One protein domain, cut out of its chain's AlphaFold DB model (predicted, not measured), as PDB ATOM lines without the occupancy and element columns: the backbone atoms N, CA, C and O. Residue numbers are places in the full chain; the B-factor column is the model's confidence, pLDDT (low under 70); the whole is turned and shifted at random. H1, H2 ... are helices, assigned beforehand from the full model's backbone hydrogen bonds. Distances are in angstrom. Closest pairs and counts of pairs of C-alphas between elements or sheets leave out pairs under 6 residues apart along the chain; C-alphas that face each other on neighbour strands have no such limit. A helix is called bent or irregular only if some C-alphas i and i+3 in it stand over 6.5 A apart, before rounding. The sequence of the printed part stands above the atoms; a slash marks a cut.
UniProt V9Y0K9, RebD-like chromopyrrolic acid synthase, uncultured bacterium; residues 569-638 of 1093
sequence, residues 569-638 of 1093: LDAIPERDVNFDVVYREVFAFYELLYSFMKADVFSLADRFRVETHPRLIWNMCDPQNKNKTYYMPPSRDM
ATOM      1  N   LEU A 569       5.869   9.782  12.693       96.44
ATOM      2  CA  LEU A 569       6.431  10.434  11.501       96.44
ATOM      3  C   LEU A 569       6.281   9.576  10.231       96.44
ATOM      4  O   LEU A 569       6.102  10.108   9.130       96.44
ATOM      5  N   ASP A 570       6.256   8.246  10.368       93.56
ATOM      6  CA  ASP A 570       6.016   7.334   9.240       93.56
ATOM      7  C   ASP A 570       4.605   7.506   8.641       93.56
ATOM      8  O   ASP A 570       4.416   7.260   7.447       93.56
ATOM      9  N   ALA A 571       3.636   8.005   9.417       94.19
ATOM     10  CA  ALA A 571       2.269   8.258   8.958       94.19
ATOM     11  C   ALA A 571       2.111   9.535   8.105       94.19
ATOM     12  O   ALA A 571       1.066   9.713   7.477       94.19
ATOM     13  N   ILE A 572       3.122  10.415   8.047       94.12
ATOM     14  CA  ILE A 572       3.062  11.663   7.268       94.12
ATOM     15  C   ILE A 572       3.071  11.332   5.756       94.12
ATOM     16  O   ILE A 572       4.021  10.688   5.288       94.12
ATOM     17  N   PRO A 573       2.046  11.730   4.970       91.00
ATOM     18  CA  PRO A 573       1.979  11.450   3.531       91.00
ATOM     19  C   PRO A 573       3.007  12.247   2.717       91.00
ATOM     20  O   PRO A 573       3.251  13.408   3.018       91.00
ATOM     21  N   GLU A 574       3.530  11.682   1.620       85.12
ATOM     22  CA  GLU A 574       4.565  12.304   0.756       85.12
ATOM     23  C   GLU A 574       4.264  13.754   0.326       85.12
ATOM     24  O   GLU A 574       5.175  14.562   0.189       85.12
ATOM     25  N   ARG A 575       2.986  14.092   0.113       83.44
ATOM     26  CA  ARG A 575       2.530  15.447  -0.265       83.44
ATOM     27  C   ARG A 575       2.579  16.475   0.875       83.44
ATOM     28  O   ARG A 575       2.567  17.670   0.602       83.44
ATOM     29  N   ASP A 576       2.595  16.001   2.118       90.94
ATOM     30  CA  ASP A 576       2.542  16.803   3.340       90.94
ATOM     31  C   ASP A 576       3.947  16.920   3.982       90.94
ATOM     32  O   ASP A 576       4.157  17.741   4.874       90.94
ATOM     33  N   VAL A 577       4.932  16.145   3.494       91.44
ATOM     34  CA  VAL A 577       6.352  16.256   3.866       91.44
ATOM     35  C   VAL A 577       6.972  17.490   3.204       91.44
ATOM     36  O   VAL A 577       7.231  17.517   2.001       91.44
ATOM     37  N   ASN A 578       7.242  18.513   4.010       91.75
ATOM     38  CA  ASN A 578       7.881  19.764   3.605       91.75
ATOM     39  C   ASN A 578       9.081  20.087   4.514       91.75
ATOM     40  O   ASN A 578       9.317  19.394   5.505       91.75
ATOM     41  N   PHE A 579       9.834  21.138   4.172       92.44
ATOM     42  CA  PHE A 579      11.031  21.521   4.922       92.44
ATOM     43  C   PHE A 579      10.749  21.815   6.397       92.44
ATOM     44  O   PHE A 579      11.478  21.322   7.244       92.44
ATOM     45  N   ASP A 580       9.699  22.572   6.710       93.50
ATOM     46  CA  ASP A 580       9.433  23.064   8.067       93.50
ATOM     47  C   ASP A 580       9.134  21.889   9.020       93.50
ATOM     48  O   ASP A 580       9.607  21.844  10.156       93.50
ATOM     49  N   VAL A 581       8.432  20.870   8.509       95.38
ATOM     50  CA  VAL A 581       8.214  19.590   9.197       95.38
ATOM     51  C   VAL A 581       9.528  18.816   9.372       95.38
ATOM     52  O   VAL A 581       9.794  18.323  10.462       95.38
ATOM     53  N   VAL A 582      10.385  18.726   8.350       94.12
ATOM     54  CA  VAL A 582      11.699  18.059   8.480       94.12
ATOM     55  C   VAL A 582      12.616  18.812   9.456       94.12
ATOM     56  O   VAL A 582      13.282  18.186  10.277       94.12
ATOM     57  N   TYR A 583      12.624  20.145   9.433       95.12
ATOM     58  CA  TYR A 583      13.421  20.957  10.346       95.12
ATOM     59  C   TYR A 583      12.969  20.761  11.794       95.12
ATOM     60  O   TYR A 583      13.785  20.375  12.631       95.12
ATOM     61  N   ARG A 584      11.674  20.942  12.081       95.00
ATOM     62  CA  ARG A 584      11.130  20.810  13.439       95.00
ATOM     63  C   ARG A 584      11.299  19.402  14.005       95.00
ATOM     64  O   ARG A 584      11.688  19.252  15.159       95.00
ATOM     65  N   GLU A 585      10.985  18.379  13.211       95.19
ATOM     66  CA  GLU A 585      10.930  16.991  13.682       95.19
ATOM     67  C   GLU A 585      12.290  16.273  13.610       95.19
ATOM     68  O   GLU A 585      12.448  15.251  14.268       95.19
ATOM     69  N   VAL A 586      13.269  16.762  12.832       94.19
ATOM     70  CA  VAL A 586      14.583  16.102  12.655       94.19
ATOM     71  C   VAL A 586      15.758  17.013  13.006       94.19
ATOM     72  O   VAL A 586      16.621  16.608  13.780       94.19
ATOM     73  N   PHE A 587      15.840  18.221  12.443       93.75
ATOM     74  CA  PHE A 587      17.078  19.012  12.477       93.75
ATOM     75  C   PHE A 587      17.229  19.973  13.663       93.75
ATOM     76  O   PHE A 587      18.363  20.220  14.077       93.75
ATOM     77  N   ALA A 588      16.140  20.514  14.213       94.56
ATOM     78  CA  ALA A 588      16.195  21.595  15.202       94.56
ATOM     79  C   ALA A 588      17.026  21.226  16.448       94.56
ATOM     80  O   ALA A 588      17.858  22.015  16.888       94.56
ATOM     81  N   PHE A 589      16.879  20.000  16.962       94.31
ATOM     82  CA  PHE A 589      17.691  19.467  18.066       94.31
ATOM     83  C   PHE A 589      19.202  19.531  17.777       94.31
ATOM     84  O   PHE A 589      19.989  19.980  18.614       94.31
ATOM     85  N   TYR A 590      19.610  19.143  16.564       93.12
ATOM     86  CA  TYR A 590      21.014  19.135  16.159       93.12
ATOM     87  C   TYR A 590      21.562  20.546  15.923       93.12
ATOM     88  O   TYR A 590      22.667  20.849  16.362       93.12
ATOM     89  N   GLU A 591      20.775  21.434  15.317       92.62
ATOM     90  CA  GLU A 591      21.145  22.842  15.120       92.62
ATOM     91  C   GLU A 591      21.273  23.607  16.459       92.62
ATOM     92  O   GLU A 591      22.126  24.488  16.604       92.62
ATOM     93  N   LEU A 592      20.467  23.251  17.468       93.81
ATOM     94  CA  LEU A 592      20.506  23.848  18.808       93.81
ATOM     95  C   LEU A 592      21.719  23.397  19.641       93.81
ATOM     96  O   LEU A 592      22.283  24.225  20.356       93.81
ATOM     97  N   LEU A 593      22.143  22.130  19.548       91.69
ATOM     98  CA  LEU A 593      23.154  21.544  20.451       91.69
ATOM     99  C   LEU A 593      24.510  21.200  19.800       91.69
ATOM    100  O   LEU A 593      25.505  21.085  20.514       91.69
ATOM    101  N   TYR A 594      24.577  21.055  18.472       90.12
ATOM    102  CA  TYR A 594      25.761  20.592  17.731       90.12
ATOM    103  C   TYR A 594      26.168  21.613  16.653       90.12
ATOM    104  O   TYR A 594      26.134  21.349  15.448       90.12
ATOM    105  N   SER A 595      26.575  22.808  17.095       85.25
ATOM    106  CA  SER A 595      26.787  23.983  16.231       85.25
ATOM    107  C   SER A 595      27.895  23.849  15.173       85.25
ATOM    108  O   SER A 595      27.961  24.679  14.267       85.25
ATOM    109  N   PHE A 596      28.703  22.781  15.215       83.31
ATOM    110  CA  PHE A 596      29.640  22.404  14.148       83.31
ATOM    111  C   PHE A 596      29.005  22.430  12.751       83.31
ATOM    112  O   PHE A 596      29.638  22.912  11.815       83.31
ATOM    113  N   MET A 597      27.756  21.971  12.590       77.25
ATOM    114  CA  MET A 597      27.099  21.995  11.275       77.25
ATOM    115  C   MET A 597      26.993  23.417  10.724       77.25
ATOM    116  O   MET A 597      27.472  23.694   9.626       77.25
ATOM    117  N   LYS A 598      26.472  24.338  11.535       81.31
ATOM    118  CA  LYS A 598      26.380  25.768  11.231       81.31
ATOM    119  C   LYS A 598      27.744  26.438  11.014       81.31
ATOM    120  O   LYS A 598      27.815  27.380  10.229       81.31
ATOM    121  N   ALA A 599      28.789  25.989  11.709       74.25
ATOM    122  CA  ALA A 599      30.117  26.607  11.683       74.25
ATOM    123  C   ALA A 599      31.013  26.140  10.517       74.25
ATOM    124  O   ALA A 599      31.692  26.964   9.912       74.25
ATOM    125  N   ASP A 600      31.017  24.840  10.208       67.31
ATOM    126  CA  ASP A 600      32.026  24.180   9.358       67.31
ATOM    127  C   ASP A 600      31.443  23.452   8.123       67.31
ATOM    128  O   ASP A 600      32.215  22.870   7.347       67.31
ATOM    129  N   VAL A 601      30.108  23.424   7.958       70.19
ATOM    130  CA  VAL A 601      29.401  22.681   6.891       70.19
ATOM    131  C   VAL A 601      28.286  23.529   6.245       70.19
ATOM    132  O   VAL A 601      28.500  24.121   5.189       70.19
ATOM    133  N   PHE A 602      27.099  23.574   6.855       74.56
ATOM    134  CA  PHE A 602      26.008  24.533   6.639       74.56
ATOM    135  C   PHE A 602      24.958  24.368   7.756       74.56
ATOM    136  O   PHE A 602      24.796  23.280   8.310       74.56
ATOM    137  N   SER A 603      24.224  25.439   8.076       84.56
ATOM    138  CA  SER A 603      23.114  25.392   9.043       84.56
ATOM    139  C   SER A 603      21.989  24.487   8.545       84.56
ATOM    140  O   SER A 603      21.538  24.624   7.408       84.56
ATOM    141  N   LEU A 604      21.482  23.603   9.404       86.50
ATOM    142  CA  LEU A 604      20.354  22.728   9.074       86.50
ATOM    143  C   LEU A 604      19.001  23.465   9.085       86.50
ATOM    144  O   LEU A 604      18.003  22.908   8.631       86.50
ATOM    145  N   ALA A 605      18.973  24.720   9.549       87.62
ATOM    146  CA  ALA A 605      17.845  25.633   9.373       87.62
ATOM    147  C   ALA A 605      17.794  26.264   7.962       87.62
ATOM    148  O   ALA A 605      16.772  26.834   7.580       87.62
ATOM    149  N   ASP A 606      18.867  26.166   7.163       85.69
ATOM    150  CA  ASP A 606      18.906  26.709   5.802       85.69
ATOM    151  C   ASP A 606      18.276  25.730   4.795       85.69
ATOM    152  O   ASP A 606      18.903  24.794   4.282       85.69
ATOM    153  N   ARG A 607      17.009  26.001   4.473       83.81
ATOM    154  CA  ARG A 607      16.225  25.260   3.480       83.81
ATOM    155  C   ARG A 607      16.903  25.156   2.112       83.81
ATOM    156  O   ARG A 607      16.832  24.099   1.482       83.81
ATOM    157  N   PHE A 608      17.544  26.224   1.638       76.12
ATOM    158  CA  PHE A 608      18.184  26.248   0.323       76.12
ATOM    159  C   PHE A 608      19.420  25.346   0.301       76.12
ATOM    160  O   PHE A 608      19.592  24.560  -0.636       76.12
ATOM    161  N   ARG A 609      20.250  25.382   1.352       72.38
ATOM    162  CA  ARG A 609      21.401  24.471   1.495       72.38
ATOM    163  C   ARG A 609      20.945  23.015   1.539       72.38
ATOM    164  O   ARG A 609      21.573  22.185   0.876       72.38
ATOM    165  N   VAL A 610      19.841  22.732   2.239       77.06
ATOM    166  CA  VAL A 610      19.257  21.388   2.362       77.06
ATOM    167  C   VAL A 610      18.694  20.864   1.035       77.06
ATOM    168  O   VAL A 610      19.065  19.768   0.618       77.06
ATOM    169  N   GLU A 611      17.861  21.631   0.324       74.31
ATOM    170  CA  GLU A 611      17.322  21.207  -0.984       74.31
ATOM    171  C   GLU A 611      18.412  21.062  -2.069       74.31
ATOM    172  O   GLU A 611      18.262  20.258  -2.991       74.31
ATOM    173  N   THR A 612      19.522  21.803  -1.959       66.81
ATOM    174  CA  THR A 612      20.585  21.861  -2.982       66.81
ATOM    175  C   THR A 612      21.600  20.713  -2.911       66.81
ATOM    176  O   THR A 612      22.182  20.350  -3.937       66.81
ATOM    177  N   HIS A 613      21.815  20.107  -1.738       67.88
ATOM    178  CA  HIS A 613      22.840  19.068  -1.536       67.88
ATOM    179  C   HIS A 613      22.255  17.711  -1.144       67.88
ATOM    180  O   HIS A 613      22.762  17.064  -0.225       67.88
ATOM    181  N   PRO A 614      21.179  17.230  -1.778       68.38
ATOM    182  CA  PRO A 614      20.314  16.336  -1.051       68.38
ATOM    183  C   PRO A 614      20.901  14.907  -1.046       68.38
ATOM    184  O   PRO A 614      20.774  14.242  -0.019       68.38
ATOM    185  N   ARG A 615      21.664  14.457  -2.079       69.94
ATOM    186  CA  ARG A 615      22.497  13.229  -1.967       69.94
ATOM    187  C   ARG A 615      23.378  13.292  -0.729       69.94
ATOM    188  O   ARG A 615      23.413  12.331   0.015       69.94
ATOM    189  N   LEU A 616      24.095  14.396  -0.508       70.62
ATOM    190  CA  LEU A 616      25.045  14.505   0.605       70.62
ATOM    191  C   LEU A 616      24.365  14.245   1.950       70.62
ATOM    192  O   LEU A 616      24.901  13.512   2.776       70.62
ATOM    193  N   ILE A 617      23.172  14.809   2.131       79.50
ATOM    194  CA  ILE A 617      22.423  14.734   3.382       79.50
ATOM    195  C   ILE A 617      22.030  13.291   3.693       79.50
ATOM    196  O   ILE A 617      22.442  12.783   4.734       79.50
ATOM    197  N   TRP A 618      21.347  12.581   2.789       87.31
ATOM    198  CA  TRP A 618      21.095  11.150   3.007       87.31
ATOM    199  C   TRP A 618      22.380  10.323   3.041       87.31
ATOM    200  O   TRP A 618      22.490   9.386   3.823       87.31
ATOM    201  N   ASN A 619      23.389  10.730   2.275       77.69
ATOM    202  CA  ASN A 619      24.739  10.166   2.254       77.69
ATOM    203  C   ASN A 619      25.280   9.905   3.661       77.69
ATOM    204  O   ASN A 619      25.844   8.856   3.973       77.69
ATOM    205  N   MET A 620      25.067  10.905   4.510       82.38
ATOM    206  CA  MET A 620      25.487  10.924   5.898       82.38
ATOM    207  C   MET A 620      24.376  10.459   6.857       82.38
ATOM    208  O   MET A 620      24.705   9.953   7.919       82.38
ATOM    209  N   CYS A 621      23.092  10.586   6.502       89.56
ATOM    210  CA  CYS A 621      21.946  10.291   7.377       89.56
ATOM    211  C   CYS A 621      21.335   8.877   7.240       89.56
ATOM    212  O   CYS A 621      20.544   8.491   8.103       89.56
ATOM    213  N   ASP A 622      21.675   8.101   6.201       88.12
ATOM    214  CA  ASP A 622      21.148   6.743   5.963       88.12
ATOM    215  C   ASP A 622      21.369   5.832   7.184       88.12
ATOM    216  O   ASP A 622      22.524   5.640   7.575       88.12
ATOM    217  N   PRO A 623      20.329   5.219   7.784       89.44
ATOM    218  CA  PRO A 623      20.491   4.291   8.902       89.44
ATOM    219  C   PRO A 623      21.483   3.146   8.644       89.44
ATOM    220  O   PRO A 623      22.140   2.698   9.582       89.44
ATOM    221  N   GLN A 624      21.671   2.719   7.388       87.31
ATOM    222  CA  GLN A 624      22.695   1.733   7.007       87.31
ATOM    223  C   GLN A 624      24.122   2.218   7.314       87.31
ATOM    224  O   GLN A 624      25.002   1.412   7.616       87.31
ATOM    225  N   ASN A 625      24.337   3.535   7.304       88.75
ATOM    226  CA  ASN A 625      25.610   4.181   7.597       88.75
ATOM    227  C   ASN A 625      25.794   4.519   9.089       88.75
ATOM    228  O   ASN A 625      26.862   5.017   9.434       88.75
ATOM    229  N   LYS A 626      24.844   4.207  10.000       89.62
ATOM    230  CA  LYS A 626      24.987   4.430  11.467       89.62
ATOM    231  C   LYS A 626      26.309   3.859  12.026       89.62
ATOM    232  O   LYS A 626      26.888   4.420  12.959       89.62
ATOM    233  N   ASN A 627      26.835   2.790  11.414       89.12
ATOM    234  CA  ASN A 627      28.114   2.152  11.755       89.12
ATOM    235  C   ASN A 627      29.366   2.755  11.069       89.12
ATOM    236  O   ASN A 627      30.430   2.140  11.120       89.12
ATOM    237  N   LYS A 628      29.275   3.943  10.457       90.88
ATOM    238  CA  LYS A 628      30.387   4.651   9.798       90.88
ATOM    239  C   LYS A 628      30.756   5.940  10.538       90.88
ATOM    240  O   LYS A 628      29.931   6.557  11.217       90.88
ATOM    241  N   THR A 629      31.997   6.407  10.384       91.31
ATOM    242  CA  THR A 629      32.454   7.661  11.022       91.31
ATOM    243  C   THR A 629      31.943   8.920  10.318       91.31
ATOM    244  O   THR A 629      31.861   9.969  10.953       91.31
ATOM    245  N   TYR A 630      31.554   8.842   9.045       86.62
ATOM    246  CA  TYR A 630      30.931   9.957   8.319       86.62
ATOM    247  C   TYR A 630      29.414  10.087   8.555       86.62
ATOM    248  O   TYR A 630      28.798  10.985   7.982       86.62
ATOM    249  N   TYR A 631      28.820   9.223   9.391       89.88
ATOM    250  CA  TYR A 631      27.408   9.314   9.763       89.88
ATOM    251  C   TYR A 631      27.075  10.637  10.454       89.88
ATOM    252  O   TYR A 631      27.854  11.133  11.275       89.88
ATOM    253  N   MET A 632      25.889  11.157  10.150       86.12
ATOM    254  CA  MET A 632      25.294  12.338  10.755       86.12
ATOM    255  C   MET A 632      23.890  11.984  11.271       86.12
ATOM    256  O   MET A 632      23.125  11.348  10.547       86.12
ATOM    257  N   PRO A 633      23.530  12.386  12.502       88.12
ATOM    258  CA  PRO A 633      24.291  13.240  13.416       88.12
ATOM    259  C   PRO A 633      25.529  12.536  14.018       88.12
ATOM    260  O   PRO A 633      25.540  11.308  14.136       88.12
ATOM    261  N   PRO A 634      26.568  13.280  14.460       83.31
ATOM    262  CA  PRO A 634      27.774  12.685  15.046       83.31
ATOM    263  C   PRO A 634      27.502  11.869  16.319       83.31
ATOM    264  O   PRO A 634      28.307  11.006  16.663       83.31
ATOM    265  N   SER A 635      26.374  12.136  16.983       85.81
ATOM    266  CA  SER A 635      25.824  11.460  18.163       85.81
ATOM    267  C   SER A 635      25.136  10.118  17.882       85.81
ATOM    268  O   SER A 635      24.845   9.406  18.833       85.81
ATOM    269  N   ARG A 636      24.868   9.756  16.614       91.19
ATOM    270  CA  ARG A 636      24.197   8.496  16.192       91.19
ATOM    271  C   ARG A 636      22.778   8.263  16.738       91.19
ATOM    272  O   ARG A 636      22.212   7.195  16.537       91.19
ATOM    273  N   ASP A 637      22.169   9.283  17.333       92.19
ATOM    274  CA  ASP A 637      20.893   9.231  18.060       92.19
ATOM    275  C   ASP A 637      19.661   9.668  17.241       92.19
ATOM    276  O   ASP A 637      18.621  10.017  17.806       92.19
ATOM    277  N   MET A 638      19.766   9.645  15.909       94.31
ATOM    278  CA  MET A 638      18.635   9.877  15.010       94.31
ATOM    279  C   MET A 638      17.847   8.581  14.804       94.31
ATOM    280  O   MET A 638      18.360   7.597  14.259       94.31
TER     281      MET A 638
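AT A GLANCE: This is residues 569 to 638 of the 1093 residues of the protein "RebD-like chromopyrrolic acid synthase" of uncultured bacterium (UniProt V9Y0K9). The longest helix, H1, runs along one side of a small rounded body; after its last residue, Leu 593, the backbone turns through the short helix H2 and folds back to the short helix H3, near the first residue of H1. From H3 the chain turns a corner into H4 and goes on into a looped tail, residues 622 to 638, with no named element. The printed part has 70 residues, with four named helices in the order H1, H2, H3, H4 and no named strand; the class is all helix, though under half of the residues, 34 of 70, are in named elements. It is compact, with a radius of gyration of the C-alphas of 12.1 A and spans of 32 by 25 by 22 A.

HOW THE PARTS SIT: H1, residues 579 to 593, is close to but not clearly touching H2, residues 596 to 600; their closest C-alphas, those of Glu 591 and Met 597, are 7.1 A apart. H1 is also close to but not clearly touching H3, residues 607 to 612, and their lines are about perpendicular at 76 degrees. The closest C-alphas of H1 and H3, those of Phe 579 and Arg 607, are 6.6 A apart. H2 and H3 are apart. H3 is close to but not clearly touching H4, residues 614 to 621; their closest C-alphas, those of Val 610 and Ile 617, are 7.4 A apart. The lines of H3 and H4 are about perpendicular at 77 degrees. H4 is apart from H1 and from H2. In H2, H3 and H4 every O i to N i+4 pair is within hydrogen-bond range; in H1 8 of 11 are.

IN THESE COORDINATES: H1 begins with C-alpha 579 at (11.031, 21.521, 4.922) and measures 19.7 A from first to last C-alpha, residues 579 to 593. It is irregular: C-alphas 585 and 588 are 7.2 A apart. H2, residues 596 to 600, measures 5.6 A, and H3, residues 607 to 612, measures 8.5 A. H4, residues 614 to 621, measures 10.5 A and ends with C-alpha 621 at (21.946, 10.291, 7.377). The last printed C-alpha, that of Met 638, is at (18.635, 9.877, 15.010).

THE WHOLE: The two C-alphas farthest apart, those of Ala 571 and Asp 600, are 33.8 A apart, while the first and last printed C-alphas, those of Leu 569 and Met 638, are 12.7 A apart. The printed part has no cut. The links H1 to H2 and H3 to H4 are tight, and the link H2 to H3, with 6 residues, is short; no link is long. The mean pLDDT of the printed part is 86.1, and residues 600 and 612 to 615 are under 70.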